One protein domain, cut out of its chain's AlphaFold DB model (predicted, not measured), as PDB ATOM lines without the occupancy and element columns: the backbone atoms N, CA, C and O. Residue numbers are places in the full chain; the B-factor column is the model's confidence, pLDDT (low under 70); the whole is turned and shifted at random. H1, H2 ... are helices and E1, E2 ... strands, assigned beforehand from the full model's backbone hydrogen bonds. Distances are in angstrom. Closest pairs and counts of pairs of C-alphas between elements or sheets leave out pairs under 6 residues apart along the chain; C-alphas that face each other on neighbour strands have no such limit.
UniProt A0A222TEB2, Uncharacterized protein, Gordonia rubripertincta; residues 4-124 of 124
ATOM      1  N   LEU A   4      -7.573 -20.479 -35.696       98.31
ATOM      2  CA  LEU A   4      -7.452 -19.614 -36.865       98.31
ATOM      3  C   LEU A   4      -7.376 -18.140 -36.443       98.31
ATOM      4  O   LEU A   4      -6.527 -17.393 -36.935       98.31
ATOM      5  N   GLU A   5      -8.230 -17.723 -35.510       98.00
ATOM      6  CA  GLU A   5      -8.194 -16.383 -34.921       98.00
ATOM      7  C   GLU A   5      -6.852 -16.102 -34.234       98.00
ATOM      8  O   GLU A   5      -6.304 -15.009 -34.389       98.00
ATOM      9  N   GLN A   6      -6.295 -17.081 -33.514       97.12
ATOM     10  CA  GLN A   6      -4.977 -16.954 -32.883       97.12
ATOM     11  C   GLN A   6      -3.849 -16.880 -33.915       97.12
ATOM     12  O   GLN A   6      -3.025 -15.971 -33.844       97.12
ATOM     13  N   ALA A   7      -3.832 -17.767 -34.910       98.12
ATOM     14  CA  ALA A   7      -2.802 -17.804 -35.946       98.12
ATOM     15  C   ALA A   7      -2.744 -16.490 -36.740       98.12
ATOM     16  O   ALA A   7      -1.662 -15.960 -36.996       98.12
ATOM     17  N   ARG A   8      -3.904 -15.892 -37.041       98.19
ATOM     18  CA  ARG A   8      -3.992 -14.587 -37.718       98.19
ATOM     19  C   ARG A   8      -3.354 -13.442 -36.933       98.19
ATOM     20  O   ARG A   8      -2.839 -12.518 -37.554       98.19
ATOM     21  N   ARG A   9      -3.329 -13.498 -35.597       98.31
ATOM     22  CA  ARG A   9      -2.633 -12.488 -34.770       98.31
ATOM     23  C   ARG A   9      -1.121 -12.518 -34.966       98.31
ATOM     24  O   ARG A   9      -0.469 -11.500 -34.778       98.31
ATOM     25  N   TYR A  10      -0.585 -13.666 -35.369       98.06
ATOM     26  CA  TYR A  10       0.832 -13.867 -35.648       98.06
ATOM     27  C   TYR A  10       1.136 -13.882 -37.153       98.06
ATOM     28  O   TYR A  10       2.207 -14.338 -37.547       98.06
ATOM     29  N   ALA A  11       0.233 -13.380 -38.006       98.12
ATOM     30  CA  ALA A  11       0.390 -13.423 -39.463       98.12
ATOM     31  C   ALA A  11       1.703 -12.789 -39.955       98.12
ATOM     32  O   ALA A  11       2.321 -13.325 -40.872       98.12
ATOM     33  N   ASP A  12       2.164 -11.704 -39.325       98.19
ATOM     34  CA  ASP A  12       3.430 -11.055 -39.695       98.19
ATOM     35  C   ASP A  12       4.648 -11.942 -39.402       98.19
ATOM     36  O   ASP A  12       5.576 -11.998 -40.207       98.19
ATOM     37  N   LEU A  13       4.625 -12.701 -38.300       98.50
ATOM     38  CA  LEU A  13       5.660 -13.695 -38.002       98.50
ATOM     39  C   LEU A  13       5.553 -14.890 -38.946       98.50
ATOM     40  O   LEU A  13       6.558 -15.341 -39.489       98.50
ATOM     41  N   LEU A  14       4.337 -15.380 -39.186       98.50
ATOM     42  CA  LEU A  14       4.088 -16.497 -40.095       98.50
ATOM     43  C   LEU A  14       4.435 -16.146 -41.548       98.50
ATOM     44  O   LEU A  14       4.719 -17.045 -42.331       98.50
ATOM     45  N   ALA A  15       4.497 -14.867 -41.914       98.06
ATOM     46  CA  ALA A  15       4.991 -14.437 -43.217       98.06
ATOM     47  C   ALA A  15       6.520 -14.553 -43.371       98.06
ATOM     48  O   ALA A  15       7.019 -14.473 -44.493       98.06
ATOM     49  N   LEU A  16       7.278 -14.764 -42.289       98.31
ATOM     50  CA  LEU A  16       8.720 -15.003 -42.368       98.31
ATOM     51  C   LEU A  16       9.001 -16.421 -42.896       98.31
ATOM     52  O   LEU A  16       8.314 -17.370 -42.511       98.31
ATOM     53  N   PRO A  17      10.026 -16.618 -43.743       97.69
ATOM     54  CA  PRO A  17      10.261 -17.896 -44.421       97.69
ATOM     55  C   PRO A  17      10.625 -19.048 -43.470       97.69
ATOM     56  O   PRO A  17      10.354 -20.199 -43.783       97.69
ATOM     57  N   HIS A  18      11.199 -18.751 -42.304       97.00
ATOM     58  CA  HIS A  18      11.711 -19.735 -41.341       97.00
ATOM     59  C   HIS A  18      10.778 -19.975 -40.141       97.00
ATOM     60  O   HIS A  18      11.158 -20.660 -39.196       97.00
ATOM     61  N   VAL A  19       9.572 -19.402 -40.154       98.38
ATOM     62  CA  VAL A  19       8.596 -19.551 -39.066       98.38
ATOM     63  C   VAL A  19       7.492 -20.517 -39.495       98.38
ATOM     64  O   VAL A  19       6.802 -20.280 -40.494       98.38
ATOM     65  N   GLY A  20       7.348 -21.608 -38.741       98.12
ATOM     66  CA  GLY A  20       6.235 -22.557 -38.828       98.12
ATOM     67  C   GLY A  20       5.145 -22.264 -37.795       98.12
ATOM     68  O   GLY A  20       5.260 -21.327 -37.004       98.12
ATOM     69  N   LEU A  21       4.092 -23.081 -37.790       98.50
ATOM     70  CA  LEU A  21       2.991 -22.979 -36.831       98.50
ATOM     71  C   LEU A  21       2.813 -24.311 -36.105       98.50
ATOM     72  O   LEU A  21       2.701 -25.346 -36.754       98.50
ATOM     73  N   ALA A  22       2.744 -24.267 -34.779       97.94
ATOM     74  CA  ALA A  22       2.359 -25.401 -33.953       97.94
ATOM     75  C   ALA A  22       0.975 -25.150 -33.347       97.94
ATOM     76  O   ALA A  22       0.730 -24.076 -32.796       97.94
ATOM     77  N   LEU A  23       0.081 -26.130 -33.460       97.81
ATOM     78  CA  LEU A  23      -1.186 -26.147 -32.740       97.81
ATOM     79  C   LEU A  23      -1.044 -27.052 -31.527       97.81
ATOM     80  O   LEU A  23      -0.666 -28.215 -31.666       97.81
ATOM     81  N   ASP A  24      -1.385 -26.507 -30.363       96.19
ATOM     82  CA  ASP A  24      -1.353 -27.218 -29.093       96.19
ATOM     83  C   ASP A  24      -2.760 -27.286 -28.475       96.19
ATOM     84  O   ASP A  24      -3.205 -26.341 -27.812       96.19
ATOM     85  N   PRO A  25      -3.506 -28.378 -28.734       95.00
ATOM     86  CA  PRO A  25      -4.838 -28.579 -28.177       95.00
ATOM     87  C   PRO A  25      -4.847 -28.837 -26.670       95.00
ATOM     88  O   PRO A  25      -5.925 -28.746 -26.087       95.00
ATOM     89  N   GLU A  26      -3.710 -29.138 -26.025       92.69
ATOM     90  CA  GLU A  26      -3.651 -29.497 -24.598       92.69
ATOM     91  C   GLU A  26      -4.308 -28.417 -23.730       92.69
ATOM     92  O   GLU A  26      -5.074 -28.706 -22.808       92.69
ATOM     93  N   TRP A  27      -4.084 -27.157 -24.095       91.00
ATOM     94  CA  TRP A  27      -4.571 -25.987 -23.367       91.00
ATOM     95  C   TRP A  27      -5.990 -25.570 -23.761       91.00
ATOM     96  O   TRP A  27      -6.537 -24.619 -23.194       91.00
ATOM     97  N   ARG A  28      -6.615 -26.270 -24.715       91.31
ATOM     98  CA  ARG A  28      -7.943 -25.952 -25.252       91.31
ATOM     99  C   ARG A  28      -9.052 -26.576 -24.412       91.31
ATOM    100  O   ARG A  28      -9.789 -27.461 -24.847       91.31
ATOM    101  N   LEU A  29      -9.136 -26.097 -23.181       90.06
ATOM    102  CA  LEU A  29     -10.089 -26.553 -22.184       90.06
ATOM    103  C   LEU A  29     -11.435 -25.829 -22.285       90.06
ATOM    104  O   LEU A  29     -11.517 -24.653 -22.649       90.06
ATOM    105  N   LYS A  30     -12.506 -26.546 -21.942       88.44
ATOM    106  CA  LYS A  30     -13.838 -25.975 -21.722       88.44
ATOM    107  C   LYS A  30     -13.838 -25.119 -20.446       88.44
ATOM    108  O   LYS A  30     -12.985 -25.322 -19.585       88.44
ATOM    109  N   PRO A  31     -14.796 -24.186 -20.289       89.38
ATOM    110  CA  PRO A  31     -14.810 -23.252 -19.159       89.38
ATOM    111  C   PRO A  31     -14.818 -23.900 -17.765       89.38
ATOM    112  O   PRO A  31     -14.408 -23.266 -16.799       89.38
ATOM    113  N   ASP A  32     -15.308 -25.133 -17.658       92.75
ATOM    114  CA  ASP A  32     -15.409 -25.918 -16.428       92.75
ATOM    115  C   ASP A  32     -14.232 -26.887 -16.211       92.75
ATOM    116  O   ASP A  32     -14.206 -27.608 -15.215       92.75
ATOM    117  N   GLN A  33     -13.264 -26.918 -17.128       91.50
ATOM    118  CA  GLN A  33     -12.127 -27.829 -17.071       91.50
ATOM    119  C   GLN A  33     -10.874 -27.164 -16.492       91.50
ATOM    120  O   GLN A  33     -10.659 -25.960 -16.625       91.50
ATOM    121  N   VAL A  34     -10.022 -27.975 -15.860       90.25
ATOM    122  CA  VAL A  34      -8.848 -27.501 -15.113       90.25
ATOM    123  C   VAL A  34      -7.547 -27.892 -15.815       90.25
ATOM    124  O   VAL A  34      -7.300 -29.070 -16.094       90.25
ATOM    125  N   HIS A  35      -6.686 -26.897 -16.058       86.06
ATOM    126  CA  HIS A  35      -5.340 -27.096 -16.603       86.06
ATOM    127  C   HIS A  35      -4.519 -28.073 -15.759       86.06
ATOM    128  O   HIS A  35      -4.699 -28.162 -14.544       86.06
ATOM    129  N   LEU A  36      -3.614 -28.812 -16.410       86.56
ATOM    130  CA  LEU A  36      -2.747 -29.832 -15.793       86.56
ATOM    131  C   LEU A  36      -3.492 -31.019 -15.153       86.56
ATOM    132  O   LEU A  36      -2.860 -31.920 -14.610       86.56
ATOM    133  N   THR A  37      -4.824 -31.026 -15.205       87.50
ATOM    134  CA  THR A  37      -5.682 -32.117 -14.719       87.50
ATOM    135  C   THR A  37      -6.425 -32.766 -15.877       87.50
ATOM    136  O   THR A  37      -6.643 -33.975 -15.895       87.50
ATOM    137  N   GLN A  38      -6.824 -31.950 -16.848       91.00
ATOM    138  CA  GLN A  38      -7.512 -32.371 -18.053       91.00
ATOM    139  C   GLN A  38      -6.736 -31.888 -19.268       91.00
ATOM    140  O   GLN A  38      -6.064 -30.858 -19.227       91.00
ATOM    141  N   ILE A  39      -6.867 -32.651 -20.344       91.00
ATOM    142  CA  ILE A  39      -6.258 -32.365 -21.633       91.00
ATOM    143  C   ILE A  39      -7.367 -31.843 -22.545       91.00
ATOM    144  O   ILE A  39      -8.452 -32.431 -22.622       91.00
ATOM    145  N   GLY A  40      -7.110 -30.705 -23.181       94.19
ATOM    146  CA  GLY A  40      -8.021 -30.098 -24.137       94.19
ATOM    147  C   GLY A  40      -8.098 -30.855 -25.457       94.19
ATOM    148  O   GLY A  40      -7.369 -31.816 -25.712       94.19
ATOM    149  N   SER A  41      -9.016 -30.412 -26.310       95.38
ATOM    150  CA  SER A  41      -9.197 -31.003 -27.628       95.38
ATOM    151  C   SER A  41      -9.589 -29.983 -28.687       95.38
ATOM    152  O   SER A  41     -10.094 -28.883 -28.417       95.38
ATOM    153  N   VAL A  42      -9.351 -30.366 -29.935       97.00
ATOM    154  CA  VAL A  42      -9.772 -29.618 -31.113       97.00
ATOM    155  C   VAL A  42     -10.375 -30.557 -32.149       97.00
ATOM    156  O   VAL A  42      -9.913 -31.681 -32.330       97.00
ATOM    157  N   GLU A  43     -11.407 -30.078 -32.837       97.25
ATOM    158  CA  GLU A  43     -12.021 -30.773 -33.967       97.25
ATOM    159  C   GLU A  43     -11.171 -30.626 -35.235       97.25
ATOM    160  O   GLU A  43     -10.596 -29.561 -35.496       97.25
ATOM    161  N   ALA A  44     -11.152 -31.671 -36.066       97.00
ATOM    162  CA  ALA A  44     -10.447 -31.674 -37.347       97.00
ATOM    163  C   ALA A  44     -10.813 -30.475 -38.241       97.00
ATOM    164  O   ALA A  44      -9.936 -29.904 -38.885       97.00
ATOM    165  N   ASP A  45     -12.072 -30.029 -38.231       98.31
ATOM    166  CA  ASP A  45     -12.541 -28.876 -39.010       98.31
ATOM    167  C   ASP A  45     -11.799 -27.579 -38.665       98.31
ATOM    168  O   ASP A  45     -11.484 -26.770 -39.539       98.31
ATOM    169  N   GLU A  46     -11.478 -27.356 -37.392       98.31
ATOM    170  CA  GLU A  46     -10.731 -26.172 -36.972       98.31
ATOM    171  C   GLU A  46      -9.255 -26.256 -37.363       98.31
ATOM    172  O   GLU A  46      -8.686 -25.262 -37.828       98.31
ATOM    173  N   VAL A  47      -8.661 -27.447 -37.257       98.31
ATOM    174  CA  VAL A  47      -7.309 -27.713 -37.767       98.31
ATOM    175  C   VAL A  47      -7.258 -27.454 -39.274       98.31
ATOM    176  O   VAL A  47      -6.372 -26.741 -39.745       98.31
ATOM    177  N   ASN A  48      -8.248 -27.946 -40.020       98.50
ATOM    178  CA  ASN A  48      -8.345 -27.806 -41.471       98.50
ATOM    179  C   ASN A  48      -8.541 -26.355 -41.918       98.50
ATOM    180  O   ASN A  48      -7.895 -25.923 -42.872       98.50
ATOM    181  N   ARG A  49      -9.385 -25.575 -41.227       98.69
ATOM    182  CA  ARG A  49      -9.538 -24.133 -41.507       98.69
ATOM    183  C   ARG A  49      -8.245 -23.365 -41.241       98.69
ATOM    184  O   ARG A  49      -7.903 -22.453 -41.995       98.69
ATOM    185  N   THR A  50      -7.521 -23.739 -40.188       98.75
ATOM    186  CA  THR A  50      -6.236 -23.118 -39.844       98.75
ATOM    187  C   THR A  50      -5.160 -23.465 -40.876       98.75
ATOM    188  O   THR A  50      -4.456 -22.569 -41.344       98.75
ATOM    189  N   SER A  51      -5.068 -24.737 -41.287       98.62
ATOM    190  CA  SER A  51      -4.101 -25.194 -42.291       98.62
ATOM    191  C   SER A  51      -4.408 -24.655 -43.692       98.62
ATOM    192  O   SER A  51      -3.483 -24.266 -44.399       98.62
ATOM    193  N   GLU A  52      -5.685 -24.534 -44.075       98.81
ATOM    194  CA  GLU A  52      -6.105 -23.873 -45.322       98.81
ATOM    195  C   GLU A  52      -5.609 -22.429 -45.371       98.81
ATOM    196  O   GLU A  52      -4.965 -22.012 -46.331       98.81
ATOM    197  N   TRP A  53      -5.872 -21.667 -44.308       98.81
ATOM    198  CA  TRP A  53      -5.461 -20.271 -44.245       98.81
ATOM    199  C   TRP A  53      -3.935 -20.115 -44.288       98.81
ATOM    200  O   TRP A  53      -3.434 -19.253 -45.013       98.81
ATOM    201  N   LEU A  54      -3.190 -20.953 -43.558       98.81
ATOM    202  CA  LEU A  54      -1.726 -20.909 -43.568       98.81
ATOM    203  C   LEU A  54      -1.156 -21.291 -44.943       98.81
ATOM    204  O   LEU A  54      -0.234 -20.632 -45.419       98.81
ATOM    205  N   ALA A  55      -1.718 -22.309 -45.600       98.81
ATOM    206  CA  ALA A  55      -1.338 -22.683 -46.961       98.81
ATOM    207  C   ALA A  55      -1.623 -21.548 -47.957       98.81
ATOM    208  O   ALA A  55      -0.774 -21.234 -48.789       98.81
ATOM    209  N   GLY A  56      -2.769 -20.870 -47.833       98.69
ATOM    210  CA  GLY A  56      -3.070 -19.654 -48.593       98.69
ATOM    211  C   GLY A  56      -2.010 -18.567 -48.394       98.69
ATOM    212  O   GLY A  56      -1.458 -18.068 -49.369       98.69
ATOM    213  N   LEU A  57      -1.632 -18.279 -47.142       98.62
ATOM    214  CA  LEU A  57      -0.580 -17.304 -46.833       98.62
ATOM    215  C   LEU A  57       0.767 -17.660 -47.488       98.62
ATOM    216  O   LEU A  57       1.449 -16.771 -47.998       98.62
ATOM    217  N   VAL A  58       1.152 -18.942 -47.472       98.69
ATOM    218  CA  VAL A  58       2.381 -19.432 -48.123       98.69
ATOM    219  C   VAL A  58       2.325 -19.212 -49.629       98.69
ATOM    220  O   VAL A  58       3.263 -18.650 -50.196       98.69
ATOM    221  N   ARG A  59       1.216 -19.606 -50.259       98.56
ATOM    222  CA  ARG A  59       0.999 -19.495 -51.703       98.56
ATOM    223  C   ARG A  59       1.013 -18.040 -52.168       98.56
ATOM    224  O   ARG A  59       1.770 -17.694 -53.070       98.56
ATOM    225  N   ASP A  60       0.235 -17.187 -51.507       98.31
ATOM    226  CA  ASP A  60       0.036 -15.785 -51.890       98.31
ATOM    227  C   ASP A  60       1.315 -14.952 -51.746       98.31
ATOM    228  O   ASP A  60       1.515 -13.975 -52.469       98.31
ATOM    229  N   ARG A  61       2.197 -15.331 -50.812       97.56
ATOM    230  CA  ARG A  61       3.469 -14.638 -50.564       97.56
ATOM    231  C   ARG A  61       4.690 -15.339 -51.163       97.56
ATOM    232  O   ARG A  61       5.802 -14.866 -50.947       97.56
ATOM    233  N   GLY A  62       4.505 -16.438 -51.899       97.94
ATOM    234  CA  GLY A  62       5.609 -17.203 -52.490       97.94
ATOM    235  C   GLY A  62       6.620 -17.707 -51.454       97.94
ATOM    236  O   GLY A  62       7.826 -17.670 -51.698       97.94
ATOM    237  N   LEU A  63       6.144 -18.111 -50.272       98.44
ATOM    238  CA  LEU A  63       6.999 -18.574 -49.176       98.44
ATOM    239  C   LEU A  63       7.453 -20.025 -49.408       98.44
ATOM    240  O   LEU A  63       6.765 -20.784 -50.094       98.44
ATOM    241  N   PRO A  64       8.585 -20.449 -48.816       98.38
ATOM    242  CA  PRO A  64       8.924 -21.868 -48.760       98.38
ATOM    243  C   PRO A  64       7.862 -22.657 -47.980       98.38
ATOM    244  O   PRO A  64       7.136 -22.091 -47.155       98.38
ATOM    245  N   GLN A  65       7.814 -23.973 -48.218       98.19
ATOM    246  CA  GLN A  65       6.962 -24.896 -47.468       98.19
ATOM    247  C   GLN A  65       7.169 -24.705 -45.960       98.19
ATOM    248  O   GLN A  65       8.304 -24.631 -45.483       98.19
ATOM    249  N   LYS A  66       6.069 -24.621 -45.208       98.38
ATOM    250  CA  LYS A  66       6.109 -24.391 -43.762       98.38
ATOM    251  C   LYS A  66       5.898 -25.666 -42.978       98.38
ATOM    252  O   LYS A  66       5.061 -26.494 -43.319       98.38
ATOM    253  N   LEU A  67       6.606 -25.766 -41.861       98.00
ATOM    254  CA  LEU A  67       6.313 -26.772 -40.856       98.00
ATOM    255  C   LEU A  67       4.978 -26.438 -40.176       98.00
ATOM    256  O   LEU A  67       4.802 -25.331 -39.655       98.00
ATOM    257  N   PHE A  68       4.058 -27.398 -40.181       98.44
ATOM    258  CA  PHE A  68       2.784 -27.330 -39.476       98.44
ATOM    259  C   PHE A  68       2.719 -28.465 -38.456       98.44
ATOM    260  O   PHE A  68       2.541 -29.631 -38.807       98.44
ATOM    261  N   VAL A  69       2.926 -28.127 -37.188       98.00
ATOM    262  CA  VAL A  69       3.035 -29.101 -36.102       98.00
ATOM    263  C   VAL A  69       1.684 -29.262 -35.421       98.00
ATOM    264  O   VAL A  69       1.073 -28.282 -34.999       98.00
ATOM    265  N   LEU A  70       1.229 -30.499 -35.285       97.19
ATOM    266  CA  LEU A  70       0.066 -30.863 -34.490       97.19
ATOM    267  C   LEU A  70       0.560 -31.566 -33.231       97.19
ATOM    268  O   LEU A  70       1.110 -32.666 -33.312       97.19
ATOM    269  N   HIS A  71       0.396 -30.921 -32.080       95.62
ATOM    270  CA  HIS A  71       0.762 -31.537 -30.816       95.62
ATOM    271  C   HIS A  71      -0.291 -32.564 -30.393       95.62
ATOM    272  O   HIS A  71      -1.490 -32.268 -30.381       95.62
ATOM    273  N   GLN A  72       0.153 -33.776 -30.063       92.31
ATOM    274  CA  GLN A  72      -0.723 -34.856 -29.635       92.31
ATOM    275  C   GLN A  72      -0.010 -35.794 -28.653       92.31
ATOM    276  O   GLN A  72       0.742 -36.677 -29.052       92.31
ATOM    277  N   LEU A  73      -0.299 -35.637 -27.362       87.38
ATOM    278  CA  LEU A  73       0.137 -36.538 -26.288       87.38
ATOM    279  C   LEU A  73      -0.983 -37.446 -25.750       87.38
ATOM    280  O   LEU A  73      -0.738 -38.260 -24.864       87.38
ATOM    281  N   ASP A  74      -2.198 -37.324 -26.293       86.38
ATOM    282  CA  ASP A  74      -3.340 -38.204 -26.040       86.38
ATOM    283  C   ASP A  74      -4.206 -38.346 -27.309       86.38
ATOM    284  O   ASP A  74      -4.304 -37.433 -28.135       86.38
ATOM    285  N   ALA A  75      -4.851 -39.502 -27.487       84.75
ATOM    286  CA  ALA A  75      -5.666 -39.781 -28.673       84.75
ATOM    287  C   ALA A  75      -6.862 -38.817 -28.818       84.75
ATOM    288  O   ALA A  75      -7.261 -38.508 -29.941       84.75
ATOM    289  N   GLY A  76      -7.407 -38.317 -27.706       88.75
ATOM    290  CA  GLY A  76      -8.560 -37.417 -27.673       88.75
ATOM    291  C   GLY A  76      -8.255 -35.952 -27.998       88.75
ATOM    292  O   GLY A  76      -9.193 -35.178 -28.179       88.75
ATOM    293  N   MET A  77      -6.980 -35.559 -28.103       94.06
ATOM    294  CA  MET A  77      -6.597 -34.165 -28.382       94.06
ATOM    295  C   MET A  77      -7.012 -33.697 -29.778       94.06
ATOM    296  O   MET A  77      -7.395 -32.541 -29.956       94.06
ATOM    297  N   LEU A  78      -6.947 -34.595 -30.765       94.88
ATOM    298  CA  LEU A  78      -7.357 -34.344 -32.145       94.88
ATOM    299  C   LEU A  78      -8.629 -35.143 -32.435       94.88
ATOM    300  O   LEU A  78      -8.582 -36.296 -32.874       94.88
ATOM    301  N   ALA A  79      -9.781 -34.533 -32.178       94.81
ATOM    302  CA  ALA A  79     -11.062 -35.155 -32.463       94.81
ATOM    303  C   ALA A  79     -11.229 -35.347 -33.978       94.81
ATOM    304  O   ALA A  79     -10.920 -34.465 -34.780       94.81
ATOM    305  N   GLN A  80     -11.689 -36.542 -34.364       94.19
ATOM    306  CA  GLN A  80     -11.860 -36.938 -35.766       94.19
ATOM    307  C   GLN A  80     -10.568 -36.792 -36.593       94.19
ATOM    308  O   GLN A  80     -10.616 -36.452 -37.772       94.19
ATOM    309  N   ARG A  81      -9.405 -37.089 -35.991       92.75
ATOM    310  CA  ARG A  81      -8.061 -36.941 -36.587       92.75
ATOM    311  C   ARG A  81      -7.933 -37.422 -38.038       92.75
ATOM    312  O   ARG A  81      -7.240 -36.790 -38.824       92.75
ATOM    313  N   LYS A  82      -8.615 -38.508 -38.412       91.88
ATOM    314  CA  LYS A  82      -8.600 -39.060 -39.782       91.88
ATOM    315  C   LYS A  82      -9.161 -38.105 -40.845       91.88
ATOM    316  O   LYS A  82      -8.881 -38.296 -42.021       91.88
ATOM    317  N   SER A  83      -9.933 -37.101 -40.440       95.12
ATOM    318  CA  SER A  83     -10.483 -36.061 -41.313       95.12
ATOM    319  C   SER A  83      -9.543 -34.856 -41.473       95.12
ATOM    320  O   SER A  83      -9.890 -33.906 -42.175       95.12
ATOM    321  N   ILE A  84      -8.378 -34.844 -40.812       96.06
ATOM    322  CA  ILE A  84      -7.392 -33.769 -40.966       96.06
ATOM    323  C   ILE A  84      -6.724 -33.890 -42.339       96.06
ATOM    324  O   ILE A  84      -6.208 -34.942 -42.706       96.06
ATOM    325  N   ILE A  85      -6.719 -32.788 -43.083       96.62
ATOM    326  CA  ILE A  85      -6.128 -32.670 -44.415       96.62
ATOM    327  C   ILE A  85      -4.627 -32.405 -44.263       96.62
ATOM    328  O   ILE A  85      -4.223 -31.360 -43.744       96.62
ATOM    329  N   THR A  86      -3.807 -33.350 -44.723       96.19
ATOM    330  CA  THR A  86      -2.344 -33.342 -44.538       96.19
ATOM    331  C   THR A  86      -1.551 -33.329 -45.844       96.19
ATOM    332  O   THR A  86      -0.331 -33.451 -45.814       96.19
ATOM    333  N   ASP A  87      -2.216 -33.174 -46.986       96.38
ATOM    334  CA  ASP A  87      -1.643 -33.267 -48.338       96.38
ATOM    335  C   ASP A  87      -1.442 -31.899 -49.020       96.38
ATOM    336  O   ASP A  87      -1.223 -31.812 -50.229       96.38
ATOM    337  N   ARG A  88      -1.481 -30.809 -48.245       96.69
ATOM    338  CA  ARG A  88      -1.252 -29.446 -48.746       96.69
ATOM    339  C   ARG A  88       0.226 -29.265 -49.109       96.69
ATOM    340  O   ARG A  88       1.053 -29.310 -48.202       96.69
ATOM    341  N   PRO A  89       0.595 -28.988 -50.372       97.50
ATOM    342  CA  PRO A  89       2.003 -28.880 -50.763       97.50
ATOM    343  C   PRO A  89       2.736 -27.733 -50.052       97.50
ATOM    344  O   PRO A  89       3.952 -27.790 -49.874       97.50
ATOM    345  N   GLU A  90       2.010 -26.710 -49.601       98.56
ATOM    346  CA  GLU A  90       2.557 -25.584 -48.846       98.56
ATOM    347  C   GLU A  90       2.988 -25.940 -47.421       98.56
ATOM    348  O   GLU A  90       3.749 -25.178 -46.821       98.56
ATOM    349  N   LEU A  91       2.519 -27.065 -46.868       98.44
ATOM    350  CA  LEU A  91       2.732 -27.429 -45.471       98.44
ATOM    351  C   LEU A  91       3.312 -28.837 -45.337       98.44
ATOM    352  O   LEU A  91       2.750 -29.801 -45.845       98.44
ATOM    353  N   GLN A  92       4.381 -28.974 -44.557       97.75
ATOM    354  CA  GLN A  92       4.788 -30.274 -44.036       97.75
ATOM    355  C   GLN A  92       4.143 -30.477 -42.668       97.75
ATOM    356  O   GLN A  92       4.495 -29.793 -41.704       97.75
ATOM    357  N   VAL A  93       3.219 -31.432 -42.582       97.69
ATOM    358  CA  VAL A  93       2.578 -31.789 -41.314       97.69
ATOM    359  C   VAL A  93       3.499 -32.687 -40.494       97.69
ATOM    360  O   VAL A  93       4.005 -33.693 -41.000       97.69
ATOM    361  N   VAL A  94       3.700 -32.328 -39.227       96.56
ATOM    362  CA  VAL A  94       4.382 -33.158 -38.229       96.56
ATOM    363  C   VAL A  94       3.450 -33.379 -37.052       96.56
ATOM    364  O   VAL A  94       2.910 -32.422 -36.501       96.56
ATOM    365  N   LEU A  95       3.278 -34.635 -36.656       94.81
ATOM    366  CA  LEU A  95       2.650 -34.965 -35.389       94.81
ATOM    367  C   LEU A  95       3.734 -35.003 -34.309       94.81
ATOM    368  O   LEU A  95       4.611 -35.864 -34.350       94.81
ATOM    369  N   HIS A  96       3.679 -34.065 -33.368       93.88
ATOM    370  CA  HIS A  96       4.627 -33.988 -32.258       93.88
ATOM    371  C   HIS A  96       4.017 -34.618 -31.008       93.88
ATOM    372  O   HIS A  96       3.001 -34.122 -30.503       93.88
ATOM    373  N   ALA A  97       4.641 -35.681 -30.504       90.00
ATOM    374  CA  ALA A  97       4.144 -36.451 -29.366       90.00
ATOM    375  C   ALA A  97       5.240 -36.632 -28.304       90.00
ATOM    376  O   ALA A  97       6.068 -37.536 -28.395       90.00
ATOM    377  N   ASP A  98       5.219 -35.812 -27.254       80.38
ATOM    378  CA  ASP A  98       6.169 -35.882 -26.129       80.38
ATOM    379  C   ASP A  98       5.655 -36.724 -24.938       80.38
ATOM    380  O   ASP A  98       6.422 -37.101 -24.038       80.38
ATOM    381  N   GLY A  99       4.364 -37.076 -24.971       71.50
ATOM    382  CA  GLY A  99       3.665 -37.959 -24.043       71.50
ATOM    383  C   GLY A  99       3.488 -37.378 -22.636       71.50
ATOM    384  O   GLY A  99       4.311 -36.615 -22.134       71.50
ATOM    385  N   HIS A 100       2.466 -37.845 -21.919       78.06
ATOM    386  CA  HIS A 100       2.236 -37.507 -20.512       78.06
ATOM    387  C   HIS A 100       2.389 -38.742 -19.604       78.06
ATOM    388  O   HIS A 100       2.076 -39.863 -20.000       78.06
ATOM    389  N   GLY A 101       2.885 -38.557 -18.376       83.50
ATOM    390  CA  GLY A 101       3.043 -39.638 -17.395       83.50
ATOM    391  C   GLY A 101       4.377 -40.400 -17.461       83.50
ATOM    392  O   GLY A 101       5.413 -39.858 -17.853       83.50
ATOM    393  N   THR A 102       4.371 -41.656 -17.000       87.00
ATOM    394  CA  THR A 102       5.581 -42.492 -16.888       87.00
ATOM    395  C   THR A 102       6.095 -42.946 -18.261       87.00
ATOM    396  O   THR A 102       5.319 -43.016 -19.216       87.00
ATOM    397  N   PRO A 103       7.384 -43.317 -18.399       88.94
ATOM    398  CA  PRO A 103       7.935 -43.736 -19.690       88.94
ATOM    399  C   PRO A 103       7.144 -44.851 -20.408       88.94
ATOM    400  O   PRO A 103       6.933 -44.721 -21.613       88.94
ATOM    401  N   PRO A 104       6.633 -45.904 -19.729       88.56
ATOM    402  CA  PRO A 104       5.794 -46.907 -20.387       88.56
ATOM    403  C   PRO A 104       4.503 -46.331 -20.980       88.56
ATOM    404  O   PRO A 104       4.152 -46.682 -22.103       88.56
ATOM    405  N   VAL A 105       3.843 -45.407 -20.272       86.62
ATOM    406  CA  VAL A 105       2.608 -44.747 -20.732       86.62
ATOM    407  C   VAL A 105       2.877 -43.889 -21.967       86.62
ATOM    408  O   VAL A 105       2.132 -43.949 -22.949       86.62
ATOM    409  N   LYS A 106       3.995 -43.153 -21.972       87.62
ATOM    410  CA  LYS A 106       4.433 -42.382 -23.144       87.62
ATOM    411  C   LYS A 106       4.663 -43.286 -24.357       87.62
ATOM    412  O   LYS A 106       4.228 -42.967 -25.459       87.62
ATOM    413  N   MET A 107       5.294 -44.443 -24.153       89.38
ATOM    414  CA  MET A 107       5.568 -45.402 -25.228       89.38
ATOM    415  C   MET A 107       4.335 -46.150 -25.722       89.38
ATOM    416  O   MET A 107       4.280 -46.528 -26.891       89.38
ATOM    417  N   GLU A 108       3.346 -46.381 -24.866       87.94
ATOM    418  CA  GLU A 108       2.052 -46.909 -25.296       87.94
ATOM    419  C   GLU A 108       1.306 -45.889 -26.162       87.94
ATOM    420  O   GLU A 108       0.847 -46.223 -27.253       87.94
ATOM    421  N   THR A 109       1.263 -44.633 -25.714       87.88
ATOM    422  CA  THR A 109       0.645 -43.529 -26.458       87.88
ATOM    423  C   THR A 109       1.298 -43.365 -27.824       87.88
ATOM    424  O   THR A 109       0.606 -43.376 -28.837       87.88
ATOM    425  N   TRP A 110       2.631 -43.306 -27.867       89.19
ATOM    426  CA  TRP A 110       3.392 -43.223 -29.110       89.19
ATOM    427  C   TRP A 110       3.008 -44.320 -30.110       89.19
ATOM    428  O   TRP A 110       2.714 -44.027 -31.266       89.19
ATOM    429  N   ARG A 111       2.955 -45.587 -29.665       90.06
ATOM    430  CA  ARG A 111       2.553 -46.711 -30.528       90.06
ATOM    431  C   ARG A 111       1.126 -46.551 -31.044       90.06
ATOM    432  O   ARG A 111       0.894 -46.748 -32.227       90.06
ATOM    433  N   ARG A 112       0.197 -46.128 -30.185       88.06
ATOM    434  CA  ARG A 112      -1.199 -45.898 -30.576       88.06
ATOM    435  C   ARG A 112      -1.330 -44.809 -31.642       88.06
ATOM    436  O   ARG A 112      -2.138 -44.954 -32.547       88.06
ATOM    437  N   LEU A 113      -0.544 -43.735 -31.543       89.12
ATOM    438  CA  LEU A 113      -0.575 -42.632 -32.513       89.12
ATOM    439  C   LEU A 113       0.027 -43.000 -33.876       89.12
ATOM    440  O   LEU A 113      -0.309 -42.356 -34.877       89.12
ATOM    441  N   LEU A 114       0.908 -44.007 -33.906       89.88
ATOM    442  CA  LEU A 114       1.476 -44.563 -35.133       89.88
ATOM    443  C   LEU A 114       0.466 -45.413 -35.913       89.88
ATOM    444  O   LEU A 114       0.503 -45.388 -37.141       89.88
ATOM    445  N   ASP A 115      -0.424 -46.141 -35.230       87.38
ATOM    446  CA  ASP A 115      -1.343 -47.102 -35.863       87.38
ATOM    447  C   ASP A 115      -2.290 -46.456 -36.894       87.38
ATOM    448  O   ASP A 115      -2.716 -47.109 -37.848       87.38
ATOM    449  N   ASP A 116      -2.622 -45.175 -36.726       83.38
ATOM    450  CA  ASP A 116      -3.515 -44.412 -37.602       83.38
ATOM    451  C   ASP A 116      -2.868 -43.143 -38.181       83.38
ATOM    452  O   ASP A 116      -3.575 -42.207 -38.570       83.38
ATOM    453  N   LEU A 117      -1.534 -43.102 -38.256       88.06
ATOM    454  CA  LEU A 117      -0.802 -41.969 -38.821       88.06
ATOM    455  C   LEU A 117      -1.125 -41.797 -40.323       88.06
ATOM    456  O   LEU A 117      -0.881 -42.719 -41.106       88.06
ATOM    457  N   PRO A 118      -1.647 -40.632 -40.760       85.56
ATOM    458  CA  PRO A 118      -1.919 -40.392 -42.175       85.56
ATOM    459  C   PRO A 118      -0.644 -40.404 -43.024       85.56
ATOM    460  O   PRO A 118       0.438 -40.028 -42.570       85.56
ATOM    461  N   ALA A 119      -0.776 -40.789 -44.295       85.75
ATOM    462  CA  ALA A 119       0.338 -40.757 -45.238       85.75
ATOM    463  C   ALA A 119       0.904 -39.331 -45.386       85.75
ATOM    464  O   ALA A 119       0.158 -38.353 -45.421       85.75
ATOM    465  N   GLY A 120       2.231 -39.217 -45.478       85.56
ATOM    466  CA  GLY A 120       2.925 -37.929 -45.614       85.56
ATOM    467  C   GLY A 120       3.077 -37.131 -44.312       85.56
ATOM    468  O   GLY A 120       3.736 -36.089 -44.324       85.56
ATOM    469  N   VAL A 121       2.528 -37.619 -43.193       91.94
ATOM    470  CA  VAL A 121       2.776 -37.063 -41.857       91.94
ATOM    471  C   VAL A 121       4.005 -37.730 -41.251       91.94
ATOM    472  O   VAL A 121       4.122 -38.955 -41.254       91.94
ATOM    473  N   TRP A 122       4.904 -36.923 -40.691       91.75
ATOM    474  CA  TRP A 122       6.050 -37.422 -39.930       91.75
ATOM    475  C   TRP A 122       5.794 -37.297 -38.435       91.75
ATOM    476  O   TRP A 122       5.131 -36.362 -37.990       91.75
ATOM    477  N   MET A 123       6.349 -38.225 -37.664       90.38
ATOM    478  CA  MET A 123       6.407 -38.088 -36.213       90.38
ATOM    479  C   MET A 123       7.641 -37.277 -35.817       90.38
ATOM    480  O   MET A 123       8.701 -37.436 -36.433       90.38
ATOM    481  N   GLY A 124       7.500 -36.448 -34.787       81.25
ATOM    482  CA  GLY A 124       8.576 -35.667 -34.176       81.25
ATOM    483  C   GLY A 124       8.537 -35.723 -32.663       81.25
ATOM    484  O   GLY A 124       7.447 -35.999 -32.106       81.25
TER     485      GLY A 124
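AT A GLANCE: This is residues 4 to 124 of the 124 residues of an uncharacterized protein of Gordonia rubripertincta (UniProt A0A222TEB2). A small sheet of three parallel strands, E1, E2 and E3, has one long helix, H3, covering one face and running along the strands. Two short helices, H1 and H2, sit toward the E1 edge, while H4 lies off the sheet at the far end from them, beyond E3. The long link of residues 24 to 43 reaches as far as 24 A from the mean of the C-alphas, and the last residues come back to pair briefly with E3. The printed part has 121 residues, with four named helices and three named strands in the order H1 H2 E1 H3 E2 E3 H4; the sheet order is E1 E2 E3, and the class is mixed, helices and strands, with 55 residues, under half, in named elements. The whole is compact, with a radius of gyration of the C-alphas of 14.7 A and spans of 43 by 33 by 24 A.

IN THESE COORDINATES: H1 is residues 4 to 9, 8.9 A long, with C-alpha 4 at (-7.452, -19.614, -36.865). H2, residues 11 to 14, is 4.9 A long, and E1, residues 21 to 23, is 6.6 A. H3, residues 44 to 60, is the longest helix at 24.0 A, with C-alpha 44 at (-10.447, -31.674, -37.347). E2, residues 66 to 71, is 15.7 A long, and E3, residues 91 to 96, is 14.9 A. H4, residues 103 to 115, is 18.9 A long and ends with C-alpha 115 at (-1.343, -47.102, -35.863).

HOW THE PARTS SIT: E2 is the inner strand, parallel to E1 at 16 degrees, with N 23 and O 69 within hydrogen-bond range at 2.8 A. E2 and E3 are parallel at 27 degrees, with N 70 and O 94 within hydrogen-bond range at 2.8 A. H3 is on the sheet at a height of 9.2 A, over E2 and along the strands, at 10 degrees to E2 on the local plane; these are two layers, a helix on one face of a sheet. The closest C-alphas of H3 and E3 are those of Ala 55 and Leu 91, 6.4 A apart. E1, H3 and E2 form a strand-helix-strand unit, two parallel neighbour strands with a helix between them in the chain, and its crossover is right-handed. H1 touches H3, with residues 46 to 53 of H3 alone, at a steep tilt of 42 degrees, the same way; their closest C-alphas, of Leu 4 and Thr 50, are 4.8 A apart. H1 only grazes the sheet, with its residues 4 to 7. H2 is near H3 but not on the sheet. H4 is not on the sheet and is apart from H1, H2 and H3. In H3 and H4 every O i to N i+4 pair is within hydrogen-bond range; in H1 1 of 2 is, and H2 is too short for such a pair.

THE WHOLE: The two C-alphas farthest apart, those of Asp 60 and Pro 104, are 44.7 A apart. The printed part has no cut. The links E1 to H3, 20 residues, and E2 to E3, 19 residues, are long; residues 42 to 43 of the one pair with residues 78 to 79 of the other, parallel. Residues 122 to 123 pair with residues 94 to 95 of E3, also parallel. The mean pLDDT of the printed part is 93.6, and no printed residue is under 70.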